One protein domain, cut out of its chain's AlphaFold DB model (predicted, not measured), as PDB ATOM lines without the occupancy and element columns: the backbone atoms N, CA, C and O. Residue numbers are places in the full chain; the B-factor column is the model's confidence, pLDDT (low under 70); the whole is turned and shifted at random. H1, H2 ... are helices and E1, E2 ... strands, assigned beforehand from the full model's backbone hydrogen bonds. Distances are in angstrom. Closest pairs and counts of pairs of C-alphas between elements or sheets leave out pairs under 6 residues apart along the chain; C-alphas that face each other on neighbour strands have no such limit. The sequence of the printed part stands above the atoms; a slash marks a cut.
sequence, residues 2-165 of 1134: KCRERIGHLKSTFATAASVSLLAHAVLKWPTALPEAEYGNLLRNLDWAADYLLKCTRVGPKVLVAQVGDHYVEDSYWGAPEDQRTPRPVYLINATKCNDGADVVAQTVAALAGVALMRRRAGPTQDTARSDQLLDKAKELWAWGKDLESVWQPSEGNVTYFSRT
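Overview. This is residues 2 to 165 of the 1134 residues of the protein "Cellulase" of Gonium pectorale (UniProt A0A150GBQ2). Four long helices pack together, with H4 in the middle touching H1, H2 and H5, and a small two-stranded ribbon, E1 and E2, caps the end of this group where H1 and H4 begin and H2 ends. Beyond the ribbon lie the short helix H3 and a long loop, residues 76 to 89. The printed part has 164 residues with five named helices and two named strands, in the order H1 H2 E1 H3 E2 H4 H5; the sheet order is E1 - E2, antiparallel, and the class is mostly helix. The whole is compact, with a radius of gyration of the C-alphas of 16.6 A and spans of 46 by 39 by 26 A.

Arrangement. Start at the sheet, where E1, residues 63 to 68, and E2, residues 90 to 94, are antiparallel neighbours at 153 degrees. Look at N 66 and O 91, 2.9 A apart, and N 93 and O 64, 2.8 A apart, both within hydrogen-bond range. Residues 11 to 12 form a short antiparallel pairing with residues 67 to 68 of E1. Next find three helices: H1, residues 13 to 29, H2, residues 36 to 56, and H4, residues 102 to 120. Their closest C-alphas to E1 are Thr 13 and Ala 66, 5.2 A; Cys 56 and Val 65, 4.7 A; and Val 104 and Ala 66, 6.8 A. These three form an up and down bundle, each running against the one before it. H1 and H4 touch, closest at the C-alphas of Ser 21 and Ala 111, 4.2 A. H2, with residues 46 to 53 alone, touches H1 at a shallow tilt of 31 degrees, closest at the C-alphas of Leu 46 and Val 20, 6.2 A; the two are a helical hairpin. H5, residues 128 to 145, makes a helical hairpin with H4 at a shallow tilt of 17 degrees, closest at the C-alphas of Ser 131 and Ala 116, 4.2 A. H3, residues 71 to 75, touches no helix. In H1, H2, H3, H4 and H5 every O i to N i+4 pair is within hydrogen-bond range.

Along the chain. Find C-alpha 13 at (27.153, -38.776, 2.343); from there H1 runs 23.9 A. H2 is the longest helix, 29.7 A; H4 spans 27.2 A. E1 spans 14.2 A and E2 12.5 A. H5 spans 24.8 A and ends at C-alpha 145, (15.259, -31.025, 4.553).

Size, cuts and confidence. The C-alphas of Lys 2 and Ala 122 are the two farthest apart, 47.5 A. The printed part has no cut. The link from H3 to E2, 14 residues, is long. Residues 146 to 165 hold no named element. Look for pLDDT under 70 in residues 2 to 7, 95 to 98 and 154 to 160; the mean of the printed part is 88.0.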
ATOM      1  N   LYS A   2      30.351 -52.554  20.223       22.55
ATOM      2  CA  LYS A   2      31.442 -52.918  19.301       22.55
ATOM      3  C   LYS A   2      31.770 -51.673  18.465       22.55
ATOM      4  O   LYS A   2      30.864 -51.162  17.814       22.55
ATOM      5  N   CYS A   3      33.006 -51.174  18.517       27.36
ATOM      6  CA  CYS A   3      33.484 -50.150  17.583       27.36
ATOM      7  C   CYS A   3      33.400 -50.744  16.171       27.36
ATOM      8  O   CYS A   3      34.139 -51.676  15.868       27.36
ATOM      9  N   ARG A   4      32.440 -50.292  15.357       41.97
ATOM     10  CA  ARG A   4      32.289 -50.744  13.967       41.97
ATOM     11  C   ARG A   4      33.226 -49.921  13.085       41.97
ATOM     12  O   ARG A   4      33.353 -48.713  13.286       41.97
ATOM     13  N   GLU A   5      33.945 -50.596  12.199       40.06
ATOM     14  CA  GLU A   5      35.078 -50.044  11.459       40.06
ATOM     15  C   GLU A   5      34.616 -48.949  10.483       40.06
ATOM     16  O   GLU A   5      33.690 -49.140   9.702       40.06
ATOM     17  N   ARG A   6      35.263 -47.775  10.524       55.25
ATOM     18  CA  ARG A   6      35.048 -46.674   9.558       55.25
ATOM     19  C   ARG A   6      35.955 -46.788   8.332       55.25
ATOM     20  O   ARG A   6      36.134 -45.833   7.585       55.25
ATOM     21  N   ILE A   7      36.589 -47.942   8.169       57.88
ATOM     22  CA  ILE A   7      37.651 -48.154   7.204       57.88
ATOM     23  C   ILE A   7      37.093 -49.112   6.181       57.88
ATOM     24  O   ILE A   7      36.812 -50.263   6.498       57.88
ATOM     25  N   GLY A   8      36.960 -48.643   4.952       71.25
ATOM     26  CA  GLY A   8      36.384 -49.381   3.839       71.25
ATOM     27  C   GLY A   8      36.320 -48.479   2.624       71.25
ATOM     28  O   GLY A   8      36.777 -47.338   2.660       71.25
ATOM     29  N   HIS A   9      35.743 -48.978   1.544       85.56
ATOM     30  CA  HIS A   9      35.465 -48.176   0.361       85.56
ATOM     31  C   HIS A   9      34.033 -47.614   0.409       85.56
ATOM     32  O   HIS A   9      33.589 -46.969  -0.540       85.56
ATOM     33  N   LEU A  10      33.288 -47.851   1.500       86.56
ATOM     34  CA  LEU A  10      31.963 -47.293   1.776       86.56
ATOM     35  C   LEU A  10      31.966 -45.768   1.650       86.56
ATOM     36  O   LEU A  10      32.809 -45.080   2.220       86.56
ATOM     37  N   LYS A  11      30.973 -45.229   0.943       90.50
ATOM     38  CA  LYS A  11      30.814 -43.783   0.775       90.50
ATOM     39  C   LYS A  11      29.617 -43.306   1.580       90.50
ATOM     40  O   LYS A  11      28.483 -43.527   1.166       90.50
ATOM     41  N   SER A  12      29.884 -42.643   2.701       90.25
ATOM     42  CA  SER A  12      28.869 -41.988   3.531       90.25
ATOM     43  C   SER A  12      28.701 -40.534   3.103       90.25
ATOM     44  O   SER A  12      29.656 -39.749   3.152       90.25
ATOM     45  N   THR A  13      27.490 -40.164   2.688       93.56
ATOM     46  CA  THR A  13      27.153 -38.776   2.343       93.56
ATOM     47  C   THR A  13      27.285 -37.870   3.566       93.56
ATOM     48  O   THR A  13      27.836 -36.780   3.442       93.56
ATOM     49  N   PHE A  14      26.902 -38.352   4.753       92.00
ATOM     50  CA  PHE A  14      26.995 -37.603   6.010       92.00
ATOM     51  C   PHE A  14      28.440 -37.217   6.356       92.00
ATOM     52  O   PHE A  14      28.758 -36.034   6.462       92.00
ATOM     53  N   ALA A  15      29.346 -38.200   6.431       90.81
ATOM     54  CA  ALA A  15      30.748 -37.956   6.782       90.81
ATOM     55  C   ALA A  15      31.478 -37.113   5.723       90.81
ATOM     56  O   ALA A  15      32.301 -36.258   6.061       90.81
ATOM     57  N   THR A  16      31.153 -37.325   4.440       94.88
ATOM     58  CA  THR A  16      31.694 -36.523   3.333       94.88
ATOM     59  C   THR A  16      31.265 -35.067   3.470       94.88
ATOM     60  O   THR A  16      32.107 -34.173   3.448       94.88
ATOM     61  N   ALA A  17      29.968 -34.822   3.644       97.12
ATOM     62  CA  ALA A  17      29.418 -33.479   3.699       97.12
ATOM     63  C   ALA A  17      29.872 -32.707   4.952       97.12
ATOM     64  O   ALA A  17      30.285 -31.554   4.838       97.12
ATOM     65  N   ALA A  18      29.918 -33.355   6.119       95.31
ATOM     66  CA  ALA A  18      30.463 -32.755   7.337       95.31
ATOM     67  C   ALA A  18      31.948 -32.372   7.188       95.31
ATOM     68  O   ALA A  18      32.351 -31.268   7.548       95.31
ATOM     69  N   SER A  19      32.765 -33.248   6.591       95.94
ATOM     70  CA  SER A  19      34.191 -32.969   6.361       95.94
ATOM     71  C   SER A  19      34.396 -31.808   5.380       95.94
ATOM     72  O   SER A  19      35.228 -30.933   5.617       95.94
ATOM     73  N   VAL A  20      33.614 -31.776   4.295       98.06
ATOM     74  CA  VAL A  20      33.649 -30.698   3.293       98.06
ATOM     75  C   VAL A  20      33.233 -29.367   3.909       98.06
ATOM     76  O   VAL A  20      33.920 -28.370   3.698       98.06
ATOM     77  N   SER A  21      32.145 -29.339   4.682       98.00
ATOM     78  CA  SER A  21      31.650 -28.100   5.283       98.00
ATOM     79  C   SER A  21      32.621 -27.556   6.338       98.00
ATOM     80  O   SER A  21      32.937 -26.371   6.310       98.00
ATOM     81  N   LEU A  22      33.195 -28.397   7.206       97.31
ATOM     82  CA  LEU A  22      34.210 -27.961   8.178       97.31
ATOM     83  C   LEU A  22      35.470 -27.400   7.505       97.31
ATOM     84  O   LEU A  22      35.993 -26.367   7.928       97.31
ATOM     85  N   LEU A  23      35.947 -28.051   6.442       96.12
ATOM     86  CA  LEU A  23      37.122 -27.583   5.715       96.12
ATOM     87  C   LEU A  23      36.833 -26.281   4.956       96.12
ATOM     88  O   LEU A  23      37.633 -25.349   5.020       96.12
ATOM     89  N   ALA A  24      35.666 -26.173   4.313       97.38
ATOM     90  CA  ALA A  24      35.221 -24.934   3.680       97.38
ATOM     91  C   ALA A  24      35.116 -23.785   4.696       97.38
ATOM     92  O   ALA A  24      35.541 -22.667   4.397       97.38
ATOM     93  N   HIS A  25      34.618 -24.054   5.911       97.38
ATOM     94  CA  HIS A  25      34.580 -23.067   6.993       97.38
ATOM     95  C   HIS A  25      35.981 -22.548   7.318       97.38
ATOM     96  O   HIS A  25      36.199 -21.341   7.305       97.38
ATOM     97  N   ALA A  26      36.936 -23.447   7.570       96.69
ATOM     98  CA  ALA A  26      38.300 -23.062   7.923       96.69
ATOM     99  C   ALA A  26      38.977 -22.232   6.819       96.69
ATOM    100  O   ALA A  26      39.611 -21.220   7.103       96.69
ATOM    101  N   VAL A  27      38.800 -22.613   5.552       95.56
ATOM    102  CA  VAL A  27      39.390 -21.886   4.419       95.56
ATOM    103  C   VAL A  27      38.781 -20.497   4.250       95.56
ATOM    104  O   VAL A  27      39.501 -19.542   3.979       95.56
ATOM    105  N   LEU A  28      37.462 -20.367   4.403       95.44
ATOM    106  CA  LEU A  28      36.789 -19.068   4.315       95.44
ATOM    107  C   LEU A  28      37.055 -18.190   5.543       95.44
ATOM    108  O   LEU A  28      37.009 -16.969   5.426       95.44
ATOM    109  N   LYS A  29      37.345 -18.794   6.701       95.75
ATOM    110  CA  LYS A  29      37.775 -18.083   7.909       95.75
ATOM    111  C   LYS A  29      39.193 -17.528   7.755       95.75
ATOM    112  O   LYS A  29      39.432 -16.381   8.119       95.75
ATOM    113  N   TRP A  30      40.101 -18.308   7.165       96.56
ATOM    114  CA  TRP A  30      41.503 -17.936   6.950       96.56
ATOM    115  C   TRP A  30      41.885 -17.947   5.464       96.56
ATOM    116  O   TRP A  30      42.702 -18.766   5.031       96.56
ATOM    117  N   PRO A  31      41.337 -17.024   4.652       91.44
ATOM    118  CA  PRO A  31      41.506 -17.054   3.199       91.44
ATOM    119  C   PRO A  31      42.960 -16.855   2.751       91.44
ATOM    120  O   PRO A  31      43.333 -17.291   1.661       91.44
ATOM    121  N   THR A  32      43.790 -16.228   3.585       89.44
ATOM    122  CA  THR A  32      45.204 -15.935   3.312       89.44
ATOM    123  C   THR A  32      46.167 -17.008   3.825       89.44
ATOM    124  O   THR A  32      47.369 -16.883   3.613       89.44
ATOM    125  N   ALA A  33      45.672 -18.067   4.482       93.62
ATOM    126  CA  ALA A  33      46.522 -19.121   5.041       93.62
ATOM    127  C   ALA A  33      47.188 -20.004   3.974       93.62
ATOM    128  O   ALA A  33      48.216 -20.619   4.247       93.62
ATOM    129  N   LEU A  34      46.609 -20.085   2.773       92.88
ATOM    130  CA  LEU A  34      47.155 -20.867   1.667       92.88
ATOM    131  C   LEU A  34      47.615 -19.963   0.525       92.88
ATOM    132  O   LEU A  34      46.880 -19.047   0.141       92.88
ATOM    133  N   PRO A  35      48.767 -20.270  -0.095       92.62
ATOM    134  CA  PRO A  35      49.084 -19.768  -1.424       92.62
ATOM    135  C   PRO A  35      47.986 -20.148  -2.429       92.62
ATOM    136  O   PRO A  35      47.386 -21.218  -2.320       92.62
ATOM    137  N   GLU A  36      47.769 -19.320  -3.454       92.25
ATOM    138  CA  GLU A  36      46.707 -19.527  -4.458       92.25
ATOM    139  C   GLU A  36      46.766 -20.906  -5.143       92.25
ATOM    140  O   GLU A  36      45.730 -21.520  -5.395       92.25
ATOM    141  N   ALA A  37      47.967 -21.443  -5.388       93.06
ATOM    142  CA  ALA A  37      48.132 -22.780  -5.964       93.06
ATOM    143  C   ALA A  37      47.591 -23.890  -5.041       93.06
ATOM    144  O   ALA A  37      46.865 -24.776  -5.496       93.06
ATOM    145  N   GLU A  38      47.885 -23.817  -3.739       92.81
ATOM    146  CA  GLU A  38      47.404 -24.803  -2.766       92.81
ATOM    147  C   GLU A  38      45.922 -24.628  -2.449       92.81
ATOM    148  O   GLU A  38      45.198 -25.614  -2.308       92.81
ATOM    149  N   TYR A  39      45.430 -23.386  -2.437       94.88
ATOM    150  CA  TYR A  39      43.994 -23.123  -2.421       94.88
ATOM    151  C   TYR A  39      43.295 -23.790  -3.616       94.88
ATOM    152  O   TYR A  39      42.267 -24.444  -3.438       94.88
ATOM    153  N   GLY A  40      43.871 -23.701  -4.819       95.44
ATOM    154  CA  GLY A  40      43.350 -24.367  -6.014       95.44
ATOM    155  C   GLY A  40      43.349 -25.896  -5.917       95.44
ATOM    156  O   GLY A  40      42.355 -26.528  -6.283       95.44
ATOM    157  N   ASN A  41      44.413 -26.501  -5.377       94.69
ATOM    158  CA  ASN A  41      44.467 -27.944  -5.111       94.69
ATOM    159  C   ASN A  41      43.384 -28.386  -4.119       94.69
ATOM    160  O   ASN A  41      42.697 -29.384  -4.350       94.69
ATOM    161  N   LEU A  42      43.214 -27.632  -3.032       94.69
ATOM    162  CA  LEU A  42      42.210 -27.905  -2.012       94.69
ATOM    163  C   LEU A  42      40.790 -27.764  -2.566       94.69
ATOM    164  O   LEU A  42      39.967 -28.662  -2.391       94.69
ATOM    165  N   LEU A  43      40.513 -26.666  -3.273       96.81
ATOM    166  CA  LEU A  43      39.216 -26.405  -3.884       96.81
ATOM    167  C   LEU A  43      38.861 -27.489  -4.905       96.81
ATOM    168  O   LEU A  43      37.751 -28.003  -4.863       96.81
ATOM    169  N   ARG A  44      39.812 -27.945  -5.732       96.50
ATOM    170  CA  ARG A  44      39.602 -29.089  -6.639       96.50
ATOM    171  C   ARG A  44      39.108 -30.340  -5.897       96.50
ATOM    172  O   ARG A  44      38.203 -31.014  -6.386       96.50
ATOM    173  N   ASN A  45      39.673 -30.651  -4.728       96.06
ATOM    174  CA  ASN A  45      39.247 -31.803  -3.925       96.06
ATOM    175  C   ASN A  45      37.840 -31.601  -3.336       96.06
ATOM    176  O   ASN A  45      37.029 -32.528  -3.333       96.06
ATOM    177  N   LEU A  46      37.534 -30.390  -2.866       97.38
ATOM    178  CA  LEU A  46      36.207 -30.061  -2.343       97.38
ATOM    179  C   LEU A  46      35.138 -30.025  -3.444       97.38
ATOM    180  O   LEU A  46      34.018 -30.470  -3.209       97.38
ATOM    181  N   ASP A  47      35.477 -29.604  -4.663       96.25
ATOM    182  CA  ASP A  47      34.579 -29.691  -5.815       96.25
ATOM    183  C   ASP A  47      34.316 -31.117  -6.256       96.25
ATOM    184  O   ASP A  47      33.185 -31.433  -6.609       96.25
ATOM    185  N   TRP A  48      35.320 -31.992  -6.201       97.62
ATOM    186  CA  TRP A  48      35.114 -33.413  -6.459       97.62
ATOM    187  C   TRP A  48      34.086 -34.009  -5.487       97.62
ATOM    188  O   TRP A  48      33.183 -34.753  -5.884       97.62
ATOM    189  N   ALA A  49      34.189 -33.646  -4.206       97.56
ATOM    190  CA  ALA A  49      33.214 -34.041  -3.201       97.56
ATOM    191  C   ALA A  49      31.838 -33.403  -3.461       97.56
ATOM    192  O   ALA A  49      30.829 -34.104  -3.419       97.56
ATOM    193  N   ALA A  50      31.781 -32.116  -3.812       98.00
ATOM    194  CA  ALA A  50      30.538 -31.436  -4.172       98.00
ATOM    195  C   ALA A  50      29.871 -32.050  -5.417       98.00
ATOM    196  O   ALA A  50      28.655 -32.211  -5.436       98.00
ATOM    197  N   ASP A  51      30.636 -32.477  -6.424       98.19
ATOM    198  CA  ASP A  51      30.132 -33.207  -7.593       98.19
ATOM    199  C   ASP A  51      29.509 -34.545  -7.206       98.19
ATOM    200  O   ASP A  51      28.458 -34.924  -7.733       98.19
ATOM    201  N   TYR A  52      30.143 -35.272  -6.284       97.56
ATOM    202  CA  TYR A  52      29.561 -36.486  -5.727       97.56
ATOM    203  C   TYR A  52      28.241 -36.186  -5.002       97.56
ATOM    204  O   TYR A  52      27.235 -36.824  -5.311       97.56
ATOM    205  N   LEU A  53      28.215 -35.184  -4.120       97.88
ATOM    206  CA  LEU A  53      27.011 -34.778  -3.390       97.88
ATOM    207  C   LEU A  53      25.889 -34.337  -4.341       97.88
ATOM    208  O   LEU A  53      24.756 -34.788  -4.204       97.88
ATOM    209  N   LEU A  54      26.197 -33.544  -5.373       96.94
ATOM    210  CA  LEU A  54      25.241 -33.172  -6.416       96.94
ATOM    211  C   LEU A  54      24.686 -34.404  -7.135       96.94
ATOM    212  O   LEU A  54      23.477 -34.486  -7.345       96.94
ATOM    213  N   LYS A  55      25.532 -35.377  -7.502       96.94
ATOM    214  CA  LYS A  55      25.080 -36.632  -8.130       96.94
ATOM    215  C   LYS A  55      24.139 -37.419  -7.215       96.94
ATOM    216  O   LYS A  55      23.150 -37.948  -7.714       96.94
ATOM    217  N   CYS A  56      24.381 -37.428  -5.903       95.75
ATOM    218  CA  CYS A  56      23.502 -38.069  -4.921       95.75
ATOM    219  C   CYS A  56      22.075 -37.493  -4.904       95.75
ATOM    220  O   CYS A  56      21.155 -38.199  -4.502       95.75
ATOM    221  N   THR A  57      21.873 -36.252  -5.364       93.81
ATOM    222  CA  THR A  57      20.544 -35.609  -5.457       93.81
ATOM    223  C   THR A  57      19.788 -35.919  -6.753       93.81
ATOM    224  O   THR A  57      18.602 -35.629  -6.865       93.81
ATOM    225  N   ARG A  58      20.452 -36.486  -7.772       91.12
ATOM    226  CA  ARG A  58      19.870 -36.662  -9.120       91.12
ATOM    227  C   ARG A  58      19.001 -37.911  -9.269       91.12
ATOM    228  O   ARG A  58      18.521 -38.181 -10.365       91.12
ATOM    229  N   VAL A  59      18.813 -38.674  -8.195       87.69
ATOM    230  CA  VAL A  59      18.031 -39.921  -8.209       87.69
ATOM    231  C   VAL A  59      16.531 -39.641  -8.364       87.69
ATOM    232  O   VAL A  59      15.823 -40.428  -8.986       87.69
ATOM    233  N   GLY A  60      16.043 -38.516  -7.839       86.56
ATOM    234  CA  GLY A  60      14.646 -38.105  -7.957       86.56
ATOM    235  C   GLY A  60      14.318 -36.884  -7.092       86.56
ATOM    236  O   GLY A  60      15.142 -36.464  -6.278       86.56
ATOM    237  N   PRO A  61      13.118 -36.298  -7.246       85.62
ATOM    238  CA  PRO A  61      12.684 -35.179  -6.414       85.62
ATOM    239  C   PRO A  61      12.529 -35.625  -4.955       85.62
ATOM    240  O   PRO A  61      11.878 -36.633  -4.690       85.62
ATOM    241  N   LYS A  62      13.098 -34.862  -4.012       88.81
ATOM    242  CA  LYS A  62      13.108 -35.196  -2.570       88.81
ATOM    243  C   LYS A  62      13.672 -36.598  -2.271       88.81
ATOM    244  O   LYS A  62      13.176 -37.313  -1.396       88.81
ATOM    245  N   VAL A  63      14.700 -36.988  -3.027       90.75
ATOM    246  CA  VAL A  63      15.473 -38.216  -2.824       90.75
ATOM    247  C   VAL A  63      16.956 -37.864  -2.757       90.75
ATOM    248  O   VAL A  63      17.468 -37.132  -3.605       90.75
ATOM    249  N   LEU A  64      17.660 -38.412  -1.767       93.50
ATOM    250  CA  LEU A  64      19.106 -38.254  -1.601       93.50
ATOM    251  C   LEU A  64      19.755 -39.620  -1.378       93.50
ATOM    252  O   LEU A  64      19.273 -40.415  -0.578       93.50
ATOM    253  N   VAL A  65      20.881 -39.891  -2.039       93.19
ATOM    254  CA  VAL A  65      21.726 -41.041  -1.683       93.19
ATOM    255  C   VAL A  65      22.409 -40.768  -0.344       93.19
ATOM    256  O   VAL A  65      23.265 -39.887  -0.252       93.19
ATOM    257  N   ALA A  66      22.063 -41.540   0.683       89.69
ATOM    258  CA  ALA A  66      22.700 -41.468   1.996       89.69
ATOM    259  C   ALA A  66      24.036 -42.217   2.023       89.69
ATOM    260  O   ALA A  66      24.995 -41.769   2.656       89.69
ATOM    261  N   GLN A  67      24.105 -43.352   1.319       89.88
ATOM    262  CA  GLN A  67      25.265 -44.233   1.358       89.88
ATOM    263  C   GLN A  67      25.409 -45.075   0.086       89.88
ATOM    264  O   GLN A  67      24.417 -45.516  -0.495       89.88
ATOM    265  N   VAL A  68      26.656 -45.342  -0.314       90.44
ATOM    266  CA  VAL A  68      27.000 -46.328  -1.351       90.44
ATOM    267  C   VAL A  68      27.981 -47.356  -0.792       90.44
ATOM    268  O   VAL A  68      29.126 -47.021  -0.477       90.44
ATOM    269  N   GLY A  69      27.562 -48.615  -0.751       86.25
ATOM    270  CA  GLY A  69      28.266 -49.718  -0.099       86.25
ATOM    271  C   GLY A  69      27.614 -50.109   1.226       86.25
ATOM    272  O   GLY A  69      26.864 -49.334   1.824       86.25
ATOM    273  N   ASP A  70      27.904 -51.326   1.669       82.19
ATOM    274  CA  ASP A  70      27.408 -51.901   2.917       82.19
ATOM    275  C   ASP A  70      28.573 -52.359   3.790       82.19
ATOM    276  O   ASP A  70      29.481 -53.013   3.288       82.19
ATOM    277  N   HIS A  71      28.548 -52.043   5.086       77.12
ATOM    278  CA  HIS A  71      29.681 -52.336   5.958       77.12
ATOM    279  C   HIS A  71      30.041 -53.825   6.016       77.12
ATOM    280  O   HIS A  71      31.223 -54.127   6.089       77.12
ATOM    281  N   TYR A  72      29.087 -54.762   5.919       78.44
ATOM    282  CA  TYR A  72      29.419 -56.190   5.945       78.44
ATOM    283  C   TYR A  72      30.200 -56.601   4.697       78.44
ATOM    284  O   TYR A  72      31.201 -57.315   4.792       78.44
ATOM    285  N   VAL A  73      29.769 -56.124   3.527       78.81
ATOM    286  CA  VAL A  73      30.479 -56.361   2.263       78.81
ATOM    287  C   VAL A  73      31.871 -55.731   2.301       78.81
ATOM    288  O   VAL A  73      32.847 -56.355   1.887       78.81
ATOM    289  N   GLU A  74      31.970 -54.512   2.818       79.75
ATOM    290  CA  GLU A  74      33.219 -53.757   2.881       79.75
ATOM    291  C   GLU A  74      34.208 -54.375   3.878       79.75
ATOM    292  O   GLU A  74      35.383 -54.539   3.550       79.75
ATOM    293  N   ASP A  75      33.744 -54.795   5.055       79.31
ATOM    294  CA  ASP A  75      34.552 -55.464   6.081       79.31
ATOM    295  C   ASP A  75      35.027 -56.851   5.622       79.31
ATOM    296  O   ASP A  75      36.121 -57.280   5.984       79.31
ATOM    297  N   SER A  76      34.253 -57.537   4.772       82.25
ATOM    298  CA  SER A  76      34.627 -58.847   4.215       82.25
ATOM    299  C   SER A  76      35.702 -58.791   3.122       82.25
ATOM    300  O   SER A  76      36.266 -59.823   2.757       82.25
ATOM    301  N   TYR A  77      35.992 -57.604   2.586       85.75
ATOM    302  CA  TYR A  77      36.933 -57.415   1.488       85.75
ATOM    303  C   TYR A  77      38.161 -56.638   1.955       85.75
ATOM    304  O   TYR A  77      38.031 -55.492   2.363       85.75
ATOM    305  N   TRP A  78      39.364 -57.204   1.836       88.00
ATOM    306  CA  TRP A  78      40.622 -56.477   2.040       88.00
ATOM    307  C   TRP A  78      41.456 -56.507   0.755       88.00
ATOM    308  O   TRP A  78      42.136 -57.489   0.469       88.00
ATOM    309  N   GLY A  79      41.373 -55.438  -0.036       88.44
ATOM    310  CA  GLY A  79      42.020 -55.328  -1.342       88.44
ATOM    311  C   GLY A  79      42.011 -53.893  -1.865       88.44
ATOM    312  O   GLY A  79      41.378 -53.024  -1.263       88.44
ATOM    313  N   ALA A  80      42.705 -53.637  -2.974       88.38
ATOM    314  CA  ALA A  80      42.682 -52.329  -3.623       88.38
ATOM    315  C   ALA A  80      41.247 -51.967  -4.073       88.38
ATOM    316  O   ALA A  80      40.529 -52.838  -4.576       88.38
ATOM    317  N   PRO A  81      40.786 -50.713  -3.905       87.31
ATOM    318  CA  PRO A  81      39.429 -50.322  -4.295       87.31
ATOM    319  C   PRO A  81      39.130 -50.556  -5.783       87.31
ATOM    320  O   PRO A  81      37.994 -50.873  -6.132       87.31
ATOM    321  N   GLU A  82      40.138 -50.470  -6.652       89.25
ATOM    322  CA  GLU A  82      40.044 -50.714  -8.096       89.25
ATOM    323  C   GLU A  82      39.705 -52.177  -8.435       89.25
ATOM    324  O   GLU A  82      39.106 -52.462  -9.480       89.25
ATOM    325  N   ASP A  83      40.034 -53.107  -7.535       89.00
ATOM    326  CA  ASP A  83      39.865 -54.551  -7.712       89.00
ATOM    327  C   ASP A  83      38.603 -55.098  -7.041       89.00
ATOM    328  O   ASP A  83      38.255 -56.267  -7.227       89.00
ATOM    329  N   GLN A  84      37.868 -54.272  -6.293       87.06
ATOM    330  CA  GLN A  84      36.630 -54.708  -5.660       87.06
ATOM    331  C   GLN A  84      35.585 -55.054  -6.734       87.06
ATOM    332  O   GLN A  84      35.266 -54.254  -7.617       87.06
ATOM    333  N   ARG A  85      35.045 -56.275  -6.667       88.50
ATOM    334  CA  ARG A  85      33.973 -56.766  -7.558       88.50
ATOM    335  C   ARG A  85      32.673 -57.072  -6.817       88.50
ATOM    336  O   ARG A  85      31.682 -57.425  -7.450       88.50
ATOM    337  N   THR A  86      32.670 -56.959  -5.490       87.56
ATOM    338  CA  THR A  86      31.473 -57.204  -4.685       87.56
ATOM    339  C   THR A  86      30.394 -56.159  -4.994       87.56
ATOM    340  O   THR A  86      30.724 -54.990  -5.218       87.56
ATOM    341  N   PRO A  87      29.101 -56.542  -5.033       88.19
ATOM    342  CA  PRO A  87      28.014 -55.586  -5.207       88.19
ATOM    343  C   PRO A  87      28.034 -54.516  -4.114       88.19
ATOM    344  O   PRO A  87      28.190 -54.822  -2.934       88.19
ATOM    345  N   ARG A  88      27.836 -53.259  -4.511       88.62
ATOM    346  CA  ARG A  88      27.832 -52.110  -3.602       88.62
ATOM    347  C   ARG A  88      26.447 -51.464  -3.608       88.62
ATOM    348  O   ARG A  88      26.157 -50.702  -4.534       88.62
ATOM    349  N   PRO A  89      25.577 -51.780  -2.635       87.62
ATOM    350  CA  PRO A  89      24.208 -51.275  -2.617       87.62
ATOM    351  C   PRO A  89      24.165 -49.753  -2.447       87.62
ATOM    352  O   PRO A  89      25.067 -49.149  -1.869       87.62
ATOM    353  N   VAL A  90      23.099 -49.135  -2.950       89.19
ATOM    354  CA  VAL A  90      22.835 -47.701  -2.802       89.19
ATOM    355  C   VAL A  90      21.663 -47.530  -1.848       89.19
ATOM    356  O   VAL A  90      20.569 -48.021  -2.117       89.19
ATOM    357  N   TYR A  91      21.889 -46.816  -0.748       87.38
ATOM    358  CA  TYR A  91      20.862 -46.516   0.242       87.38
ATOM    359  C   TYR A  91      20.375 -45.079   0.083       87.38
ATOM    360  O   TYR A  91      21.169 -44.150  -0.083       87.38
ATOM    361  N   LEU A  92      19.056 -44.909   0.132       89.00
ATOM    362  CA  LEU A  92      18.377 -43.656  -0.171       89.00
ATOM    363  C   LEU A  92      17.627 -43.127   1.051       89.00
ATOM    364  O   LEU A  92      17.019 -43.899   1.792       89.00
ATOM    365  N   ILE A  93      17.609 -41.806   1.182       88.19
ATOM    366  CA  ILE A  93      16.617 -41.043   1.936       88.19
ATOM    367  C   ILE A  93      15.520 -40.651   0.949       88.19
ATOM    368  O   ILE A  93      15.818 -40.143  -0.136       88.19
ATOM    369  N   ASN A  94      14.260 -40.887   1.308       80.56
ATOM    370  CA  ASN A  94      13.110 -40.523   0.485       80.56
ATOM    371  C   ASN A  94      11.978 -40.001   1.377       80.56
ATOM    372  O   ASN A  94      11.555 -40.688   2.305       80.56
ATOM    373  N   ALA A  95      11.439 -38.829   1.033       63.72
ATOM    374  CA  ALA A  95      10.331 -38.174   1.728       63.72
ATOM    375  C   ALA A  95       9.098 -39.066   1.982       63.72
ATOM    376  O   ALA A  95       8.355 -38.821   2.929       63.72
ATOM    377  N   THR A  96       8.852 -40.099   1.168       59.97
ATOM    378  CA  THR A  96       7.688 -40.989   1.342       59.97
ATOM    379  C   THR A  96       7.868 -42.058   2.419       59.97
ATOM    380  O   THR A  96       6.897 -42.720   2.779       59.97
ATOM    381  N   LYS A  97       9.090 -42.280   2.918       57.72
ATOM    382  CA  LYS A  97       9.396 -43.335   3.889       57.72
ATOM    383  C   LYS A  97       9.901 -42.682   5.179       57.72
ATOM    384  O   LYS A  97      11.072 -42.370   5.294       57.72
ATOM    385  N   CYS A  98       8.997 -42.467   6.134       61.62
ATOM    386  CA  CYS A  98       9.301 -42.097   7.527       61.62
ATOM    387  C   CYS A  98       9.834 -40.678   7.823       61.62
ATOM    388  O   CYS A  98      10.078 -40.395   8.991       61.62
ATOM    389  N   ASN A  99       9.945 -39.776   6.837       73.62
ATOM    390  CA  ASN A  99      10.375 -38.381   7.055       73.62
ATOM    391  C   ASN A  99      11.725 -38.266   7.812       73.62
ATOM    392  O   ASN A  99      11.890 -37.425   8.702       73.62
ATOM    393  N   ASP A 100      12.670 -39.154   7.483       84.50
ATOM    394  CA  ASP A 100      13.989 -39.279   8.107       84.50
ATOM    395  C   ASP A 100      15.122 -38.673   7.265       84.50
ATOM    396  O   ASP A 100      14.926 -38.245   6.127       84.50
ATOM    397  N   GLY A 101      16.317 -38.585   7.849       89.38
ATOM    398  CA  GLY A 101      17.534 -38.116   7.181       89.38
ATOM    399  C   GLY A 101      17.771 -36.613   7.168       89.38
ATOM    400  O   GLY A 101      18.465 -36.102   6.284       89.38
ATOM    401  N   ALA A 102      17.224 -35.906   8.156       92.94
ATOM    402  CA  ALA A 102      17.438 -34.476   8.345       92.94
ATOM    403  C   ALA A 102      18.924 -34.101   8.504       92.94
ATOM    404  O   ALA A 102      19.371 -33.124   7.913       92.94
ATOM    405  N   ASP A 103      19.675 -34.897   9.259       92.25
ATOM    406  CA  ASP A 103      21.121 -34.817   9.497       92.25
ATOM    407  C   ASP A 103      21.929 -34.853   8.187       92.25
ATOM    408  O   ASP A 103      22.688 -33.935   7.864       92.25
ATOM    409  N   VAL A 104      21.705 -35.884   7.365       94.12
ATOM    410  CA  VAL A 104      22.436 -36.095   6.106       94.12
ATOM    411  C   VAL A 104      22.101 -35.017   5.076       94.12
ATOM    412  O   VAL A 104      22.996 -34.503   4.391       94.12
ATOM    413  N   VAL A 105      20.820 -34.651   4.959       96.25
ATOM    414  CA  VAL A 105      20.379 -33.590   4.045       96.25
ATOM    415  C   VAL A 105      20.944 -32.242   4.490       96.25
ATOM    416  O   VAL A 105      21.507 -31.529   3.658       96.25
ATOM    417  N   ALA A 106      20.876 -31.907   5.780       97.31
ATOM    418  CA  ALA A 106      21.391 -30.647   6.311       97.31
ATOM    419  C   ALA A 106      22.913 -30.516   6.141       97.31
ATOM    420  O   ALA A 106      23.384 -29.496   5.634       97.31
ATOM    421  N   GLN A 107      23.696 -31.558   6.438       97.06
ATOM    422  CA  GLN A 107      25.138 -31.524   6.166       97.06
ATOM    423  C   GLN A 107      25.437 -31.357   4.670       97.06
ATOM    424  O   GLN A 107      26.358 -30.626   4.300       97.06
ATOM    425  N   THR A 108      24.636 -31.968   3.789       98.38
ATOM    426  CA  THR A 108      24.776 -31.784   2.334       98.38
ATOM    427  C   THR A 108      24.524 -30.329   1.925       98.38
ATOM    428  O   THR A 108      25.283 -29.785   1.123       98.38
ATOM    429  N   VAL A 109      23.517 -29.668   2.510       98.75
ATOM    430  CA  VAL A 109      23.269 -28.226   2.320       98.75
ATOM    431  C   VAL A 109      24.487 -27.406   2.749       98.75
ATOM    432  O   VAL A 109      24.973 -26.593   1.965       98.75
ATOM    433  N   ALA A 110      25.013 -27.656   3.953       98.62
ATOM    434  CA  ALA A 110      26.190 -26.973   4.491       98.62
ATOM    435  C   ALA A 110      27.417 -27.113   3.569       98.62
ATOM    436  O   ALA A 110      28.086 -26.129   3.254       98.62
ATOM    437  N   ALA A 111      27.687 -28.330   3.091       98.69
ATOM    438  CA  ALA A 111      28.804 -28.623   2.200       98.69
ATOM    439  C   ALA A 111      28.692 -27.891   0.855       98.69
ATOM    440  O   ALA A 111      29.644 -27.239   0.426       98.69
ATOM    441  N   LEU A 112      27.530 -27.977   0.196       98.81
ATOM    442  CA  LEU A 112      27.306 -27.325  -1.096       98.81
ATOM    443  C   LEU A 112      27.381 -25.799  -0.968       98.81
ATOM    444  O   LEU A 112      28.027 -25.162  -1.798       98.81
ATOM    445  N   ALA A 113      26.797 -25.222   0.087       98.69
ATOM    446  CA  ALA A 113      26.880 -23.788   0.357       98.69
ATOM    447  C   ALA A 113      28.324 -23.321   0.603       98.69
ATOM    448  O   ALA A 113      28.759 -22.322   0.025       98.69
ATOM    449  N   GLY A 114      29.097 -24.069   1.397       98.25
ATOM    450  CA  GLY A 114      30.502 -23.764   1.663       98.25
ATOM    451  C   GLY A 114      31.364 -23.769   0.399       98.25
ATOM    452  O   GLY A 114      32.059 -22.788   0.122       98.25
ATOM    453  N   VAL A 115      31.278 -24.827  -0.415       98.56
ATOM    454  CA  VAL A 115      32.028 -24.913  -1.685       98.56
ATOM    455  C   VAL A 115      31.577 -23.838  -2.671       98.56
ATOM    456  O   VAL A 115      32.406 -23.245  -3.362       98.56
ATOM    457  N   ALA A 116      30.284 -23.512  -2.699       98.50
ATOM    458  CA  ALA A 116      29.783 -22.443  -3.545       98.50
ATOM    459  C   ALA A 116      30.391 -21.081  -3.189       98.50
ATOM    460  O   ALA A 116      30.774 -20.334  -4.091       98.50
ATOM    461  N   LEU A 117      30.520 -20.752  -1.901       98.00
ATOM    462  CA  LEU A 117      31.175 -19.513  -1.470       98.00
ATOM    463  C   LEU A 117      32.669 -19.508  -1.798       98.00
ATOM    464  O   LEU A 117      33.183 -18.490  -2.258       98.00
ATOM    465  N   MET A 118      33.356 -20.644  -1.657       97.00
ATOM    466  CA  MET A 118      34.746 -20.762  -2.106       97.00
ATOM    467  C   MET A 118      34.874 -20.472  -3.607       97.00
ATOM    468  O   MET A 118      35.715 -19.674  -4.002       97.00
ATOM    469  N   ARG A 119      33.976 -21.008  -4.442       97.25
ATOM    470  CA  ARG A 119      33.947 -20.736  -5.888       97.25
ATOM    471  C   ARG A 119      33.642 -19.284  -6.261       97.25
ATOM    472  O   ARG A 119      33.900 -18.893  -7.395       97.25
ATOM    473  N   ARG A 120      33.136 -18.464  -5.335       94.69
ATOM    474  CA  ARG A 120      32.940 -17.019  -5.562       94.69
ATOM    475  C   ARG A 120      34.146 -16.169  -5.226       94.69
ATOM    476  O   ARG A 120      34.190 -15.029  -5.689       94.69
ATOM    477  N   ARG A 121      35.093 -16.690  -4.442       92.62
ATOM    478  CA  ARG A 121      36.310 -15.963  -4.076       92.62
ATOM    479  C   ARG A 121      36.993 -15.458  -5.347       92.62
ATOM    480  O   ARG A 121      37.199 -16.218  -6.288       92.62
ATOM    481  N   ALA A 122      37.334 -14.173  -5.362       91.00
ATOM    482  CA  ALA A 122      38.077 -13.583  -6.466       91.00
ATOM    483  C   ALA A 122      39.451 -14.260  -6.593       91.00
ATOM    484  O   ALA A 122      40.169 -14.396  -5.603       91.00
ATOM    485  N   GLY A 123      39.804 -14.679  -7.806       90.81
ATOM    486  CA  GLY A 123      41.059 -15.370  -8.082       90.81
ATOM    487  C   GLY A 123      40.962 -16.301  -9.293       90.81
ATOM    488  O   GLY A 123      39.910 -16.379  -9.931       90.81
ATOM    489  N   PRO A 124      42.040 -17.036  -9.616       93.25
ATOM    490  CA  PRO A 124      42.102 -17.894 -10.803       93.25
ATOM    491  C   PRO A 124      41.083 -19.041 -10.823       93.25
ATOM    492  O   PRO A 124      40.802 -19.598 -11.879       93.25
ATOM    493  N   THR A 125      40.551 -19.426  -9.663       93.81
ATOM    494  CA  THR A 125      39.605 -20.541  -9.507       93.81
ATOM    495  C   THR A 125      38.147 -20.095  -9.366       93.81
ATOM    496  O   THR A 125      37.273 -20.944  -9.140       93.81
ATOM    497  N   GLN A 126      37.878 -18.791  -9.513       96.69
ATOM    498  CA  GLN A 126      36.538 -18.216  -9.445       96.69
ATOM    499  C   GLN A 126      35.633 -18.796 -10.543       96.69
ATOM    500  O   GLN A 126      35.976 -18.774 -11.723       96.69
ATOM    501  N   ASP A 127      34.457 -19.282 -10.152       97.75
ATOM    502  CA  ASP A 127      33.418 -19.788 -11.051       97.75
ATOM    503  C   ASP A 127      32.036 -19.500 -10.444       97.75
ATOM    504  O   ASP A 127      31.508 -20.241  -9.605       97.75
ATOM    505  N   THR A 128      31.456 -18.368 -10.840       96.69
ATOM    506  CA  THR A 128      30.163 -17.907 -10.323       96.69
ATOM    507  C   THR A 128      29.008 -18.786 -10.788       96.69
ATOM    508  O   THR A 128      28.130 -19.072  -9.982       96.69
ATOM    509  N   ALA A 129      29.042 -19.293 -12.024       97.88
ATOM    510  CA  ALA A 129      28.000 -20.168 -12.558       97.88
ATOM    511  C   ALA A 129      27.945 -21.500 -11.798       97.88
ATOM    512  O   ALA A 129      26.870 -21.982 -11.425       97.88
ATOM    513  N   ARG A 130      29.113 -22.080 -11.504       97.56
ATOM    514  CA  ARG A 130      29.207 -23.263 -10.649       97.56
ATOM    515  C   ARG A 130      28.744 -22.971  -9.225       97.56
ATOM    516  O   ARG A 130      28.063 -23.803  -8.627       97.56
ATOM    517  N   SER A 131      29.087 -21.803  -8.688       98.00
ATOM    518  CA  SER A 131      28.598 -21.378  -7.378       98.00
ATOM    519  C   SER A 131      27.070 -21.271  -7.333       98.00
ATOM    520  O   SER A 131      26.460 -21.828  -6.425       98.00
ATOM    521  N   ASP A 132      26.446 -20.613  -8.314       97.94
ATOM    522  CA  ASP A 132      24.985 -20.506  -8.432       97.94
ATOM    523  C   ASP A 132      24.336 -21.898  -8.460       97.94
ATOM    524  O   ASP A 132      23.461 -22.183  -7.649       97.94
ATOM    525  N   GLN A 133      24.855 -22.816  -9.285       98.19
ATOM    526  CA  GLN A 133      24.367 -24.200  -9.352       98.19
ATOM    527  C   GLN A 133      24.390 -24.912  -7.988       98.19
ATOM    528  O   GLN A 133      23.453 -25.639  -7.640       98.19
ATOM    529  N   LEU A 134      25.478 -24.755  -7.232       98.56
ATOM    530  CA  LEU A 134      25.638 -25.374  -5.917       98.56
ATOM    531  C   LEU A 134      24.690 -24.748  -4.883       98.56
ATOM    532  O   LEU A 134      24.070 -25.484  -4.114       98.56
ATOM    533  N   LEU A 135      24.538 -23.419  -4.887       98.19
ATOM    534  CA  LEU A 135      23.624 -22.705  -3.987       98.19
ATOM    535  C   LEU A 135      22.160 -23.014  -4.275       98.19
ATOM    536  O   LEU A 135      21.402 -23.243  -3.334       98.19
ATOM    537  N   ASP A 136      21.767 -23.057  -5.544       97.62
ATOM    538  CA  ASP A 136      20.403 -23.400  -5.941       97.62
ATOM    539  C   ASP A 136      20.047 -24.801  -5.451       97.62
ATOM    540  O   ASP A 136      19.001 -25.001  -4.829       97.62
ATOM    541  N   LYS A 137      20.963 -25.766  -5.621       97.88
ATOM    542  CA  LYS A 137      20.747 -27.116  -5.098       97.88
ATOM    543  C   LYS A 137      20.741 -27.152  -3.567       97.88
ATOM    544  O   LYS A 137      19.926 -27.871  -2.996       97.88
ATOM    545  N   ALA A 138      21.600 -26.387  -2.892       98.38
ATOM    546  CA  ALA A 138      21.594 -26.291  -1.431       98.38
ATOM    547  C   ALA A 138      20.254 -25.740  -0.906       98.38
ATOM    548  O   ALA A 138      19.676 -26.299   0.025       98.38
ATOM    549  N   LYS A 139      19.709 -24.696  -1.541       97.69
ATOM    550  CA  LYS A 139      18.402 -24.113  -1.198       97.69
ATOM    551  C   LYS A 139      17.244 -25.067  -1.499       97.69
ATOM    552  O   LYS A 139      16.333 -25.182  -0.682       97.69
ATOM    553  N   GLU A 140      17.292 -25.787  -2.620       96.69
ATOM    554  CA  GLU A 140      16.318 -26.834  -2.960       96.69
ATOM    555  C   GLU A 140      16.315 -27.963  -1.918       96.69
ATOM    556  O   GLU A 140      15.258 -28.356  -1.424       96.69
ATOM    557  N   LEU A 141      17.501 -28.456  -1.544       96.81
ATOM    558  CA  LEU A 141      17.647 -29.475  -0.509       96.81
ATOM    559  C   LEU A 141      17.163 -28.970   0.847       96.81
ATOM    560  O   LEU A 141      16.479 -29.715   1.536       96.81
ATOM    561  N   TRP A 142      17.454 -27.722   1.222       97.25
ATOM    562  CA  TRP A 142      16.954 -27.138   2.467       97.25
ATOM    563  C   TRP A 142      15.427 -27.014   2.482       97.25
ATOM    564  O   TRP A 142      14.795 -27.341   3.486       97.25
ATOM    565  N   ALA A 143      14.819 -26.606   1.364       95.31
ATOM    566  CA  ALA A 143      13.368 -26.484   1.245       95.31
ATOM    567  C   ALA A 143      12.632 -27.807   1.512       95.31
ATOM    568  O   ALA A 143      11.488 -27.780   1.957       95.31
ATOM    569  N   TRP A 144      13.289 -28.943   1.267       92.44
ATOM    570  CA  TRP A 144      12.821 -30.271   1.662       92.44
ATOM    571  C   TRP A 144      13.303 -30.679   3.063       92.44
ATOM    572  O   TRP A 144      12.501 -31.099   3.893       92.44
ATOM    573  N   GLY A 145      14.598 -30.544   3.341       92.00
ATOM    574  CA  GLY A 145      15.259 -31.025   4.553       92.00
ATOM    575  C   GLY A 145      14.781 -30.354   5.836       92.00
ATOM    576  O   GLY A 145      14.822 -30.968   6.902       92.00
ATOM    577  N   LYS A 146      14.273 -29.119   5.750       90.56
ATOM    578  CA  LYS A 146      13.680 -28.423   6.896       90.56
ATOM    579  C   LYS A 146      12.480 -29.177   7.484       90.56
ATOM    580  O   LYS A 146      12.314 -29.133   8.701       90.56
ATOM    581  N   ASP A 147      11.730 -29.906   6.652       90.69
ATOM    582  CA  ASP A 147      10.521 -30.640   7.047       90.69
ATOM    583  C   ASP A 147      10.833 -32.061   7.557       90.69
ATOM    584  O   ASP A 147       9.944 -32.721   8.084       90.69
ATOM    585  N   LEU A 148      12.076 -32.549   7.424       90.06
ATOM    586  CA  LEU A 148      12.506 -33.857   7.942       90.06
ATOM    587  C   LEU A 148      12.704 -33.786   9.466       90.06
ATOM    588  O   LEU A 148      13.358 -32.864   9.948       90.06
ATOM    589  N   GLU A 149      12.203 -34.744  10.242       87.56
ATOM    590  CA  GLU A 149      12.161 -34.644  11.721       87.56
ATOM    591  C   GLU A 149      12.883 -35.786  12.448       87.56
ATOM    592  O   GLU A 149      12.721 -35.978  13.657       87.56
ATOM    593  N   SER A 150      13.708 -36.550  11.735       87.69
ATOM    594  CA  SER A 150      14.537 -37.588  12.342       87.69
ATOM    595  C   SER A 150      15.884 -37.751  11.643       87.69
ATOM    596  O   SER A 150      16.068 -37.348  10.492       87.69
ATOM    597  N   VAL A 151      16.838 -38.321  12.379       88.94
ATOM    598  CA  VAL A 151      18.143 -38.737  11.851       88.94
ATOM    599  C   VAL A 151      17.964 -39.890  10.870       88.94
ATOM    600  O   VAL A 151      17.051 -40.704  11.031       88.94
ATOM    601  N   TRP A 152      18.827 -39.993   9.865       87.50
ATOM    602  CA  TRP A 152      18.771 -41.120   8.939       87.50
ATOM    603  C   TRP A 152      19.130 -42.423   9.656       87.50
ATOM    604  O   TRP A 152      20.116 -42.489  10.393       87.50
ATOM    605  N   GLN A 153      18.358 -43.486   9.411       78.25
ATOM    606  CA  GLN A 153      18.677 -44.823   9.908       78.25
ATOM    607  C   GLN A 153      18.704 -45.838   8.753       78.25
ATOM    608  O   GLN A 153      17.723 -45.982   8.021       78.25
ATOM    609  N   PRO A 154      19.799 -46.595   8.576       69.38
ATOM    610  CA  PRO A 154      19.863 -47.638   7.563       69.38
ATOM    611  C   PRO A 154      18.945 -48.813   7.932       69.38
ATOM    612  O   PRO A 154      18.908 -49.260   9.079       69.38
ATOM    613  N   SER A 155      18.254 -49.381   6.939       61.19
ATOM    614  CA  SER A 155      17.192 -50.384   7.128       61.19
ATOM    615  C   SER A 155      17.632 -51.755   7.672       61.19
ATOM    616  O   SER A 155      16.773 -52.585   7.945       61.19
ATOM    617  N   GLU A 156      18.934 -52.009   7.848       57.22
ATOM    618  CA  GLU A 156      19.494 -53.329   8.216       57.22
ATOM    619  C   GLU A 156      20.558 -53.265   9.333       57.22
ATOM    620  O   GLU A 156      21.389 -54.157   9.474       57.22
ATOM    621  N   GLY A 157      20.596 -52.196  10.139       52.56
ATOM    622  CA  GLY A 157      21.635 -52.057  11.173       52.56
ATOM    623  C   GLY A 157      23.045 -51.829  10.603       52.56
ATOM    624  O   GLY A 157      24.036 -51.992  11.322       52.56
ATOM    625  N   ASN A 158      23.121 -51.414   9.334       65.06
ATOM    626  CA  ASN A 158      24.304 -50.982   8.585       65.06
ATOM    627  C   ASN A 158      24.782 -49.580   8.996       65.06
ATOM    628  O   ASN A 158      24.987 -48.698   8.167       65.06
ATOM    629  N   VAL A 159      24.865 -49.338  10.306       58.47
ATOM    630  CA  VAL A 159      25.213 -48.023  10.846       58.47
ATOM    631  C   VAL A 159      26.731 -47.907  10.944       58.47
ATOM    632  O   VAL A 159      27.340 -48.387  11.902       58.47
ATOM    633  N   THR A 160      27.347 -47.286   9.936       64.19
ATOM    634  CA  THR A 160      28.785 -46.953   9.938       64.19
ATOM    635  C   THR A 160      29.048 -45.612  10.627       64.19
ATOM    636  O   THR A 160      30.044 -45.447  11.332       64.19
ATOM    637  N   TYR A 161      28.119 -44.667  10.471       73.12
ATOM    638  CA  TYR A 161      28.149 -43.346  11.088       73.12
ATOM    639  C   TYR A 161      26.868 -43.147  11.885       73.12
ATOM    640  O   TYR A 161      25.775 -43.240  11.333       73.12
ATOM    641  N   PHE A 162      27.011 -42.919  13.187       71.56
ATOM    642  CA  PHE A 162      25.884 -42.655  14.071       71.56
ATOM    643  C   PHE A 162      25.643 -41.151  14.123       71.56
ATOM    644  O   PHE A 162      26.557 -40.419  14.502       71.56
ATOM    645  N   SER A 163      24.427 -40.742  13.764       81.69
ATOM    646  CA  SER A 163      23.878 -39.445  14.140       81.69
ATOM    647  C   SER A 163      22.925 -39.622  15.327       81.69
ATOM    648  O   SER A 163      22.085 -40.530  15.326       81.69
ATOM    649  N   ARG A 164      23.082 -38.806  16.371       80.00
ATOM    650  CA  ARG A 164      22.215 -38.772  17.564       80.00
ATOM    651  C   ARG A 164      21.177 -37.667  17.480       80.00
ATOM    652  O   ARG A 164      20.093 -37.807  18.047       80.00
ATOM    653  N   THR A 165      21.511 -36.582  16.797       84.00
ATOM    654  CA  THR A 165      20.661 -35.410  16.625       84.00
ATOM    655  C   THR A 165      20.792 -34.894  15.203       84.00
ATOM    656  O   THR A 165      21.805 -35.093  14.560       84.00
TER     657      THR A 165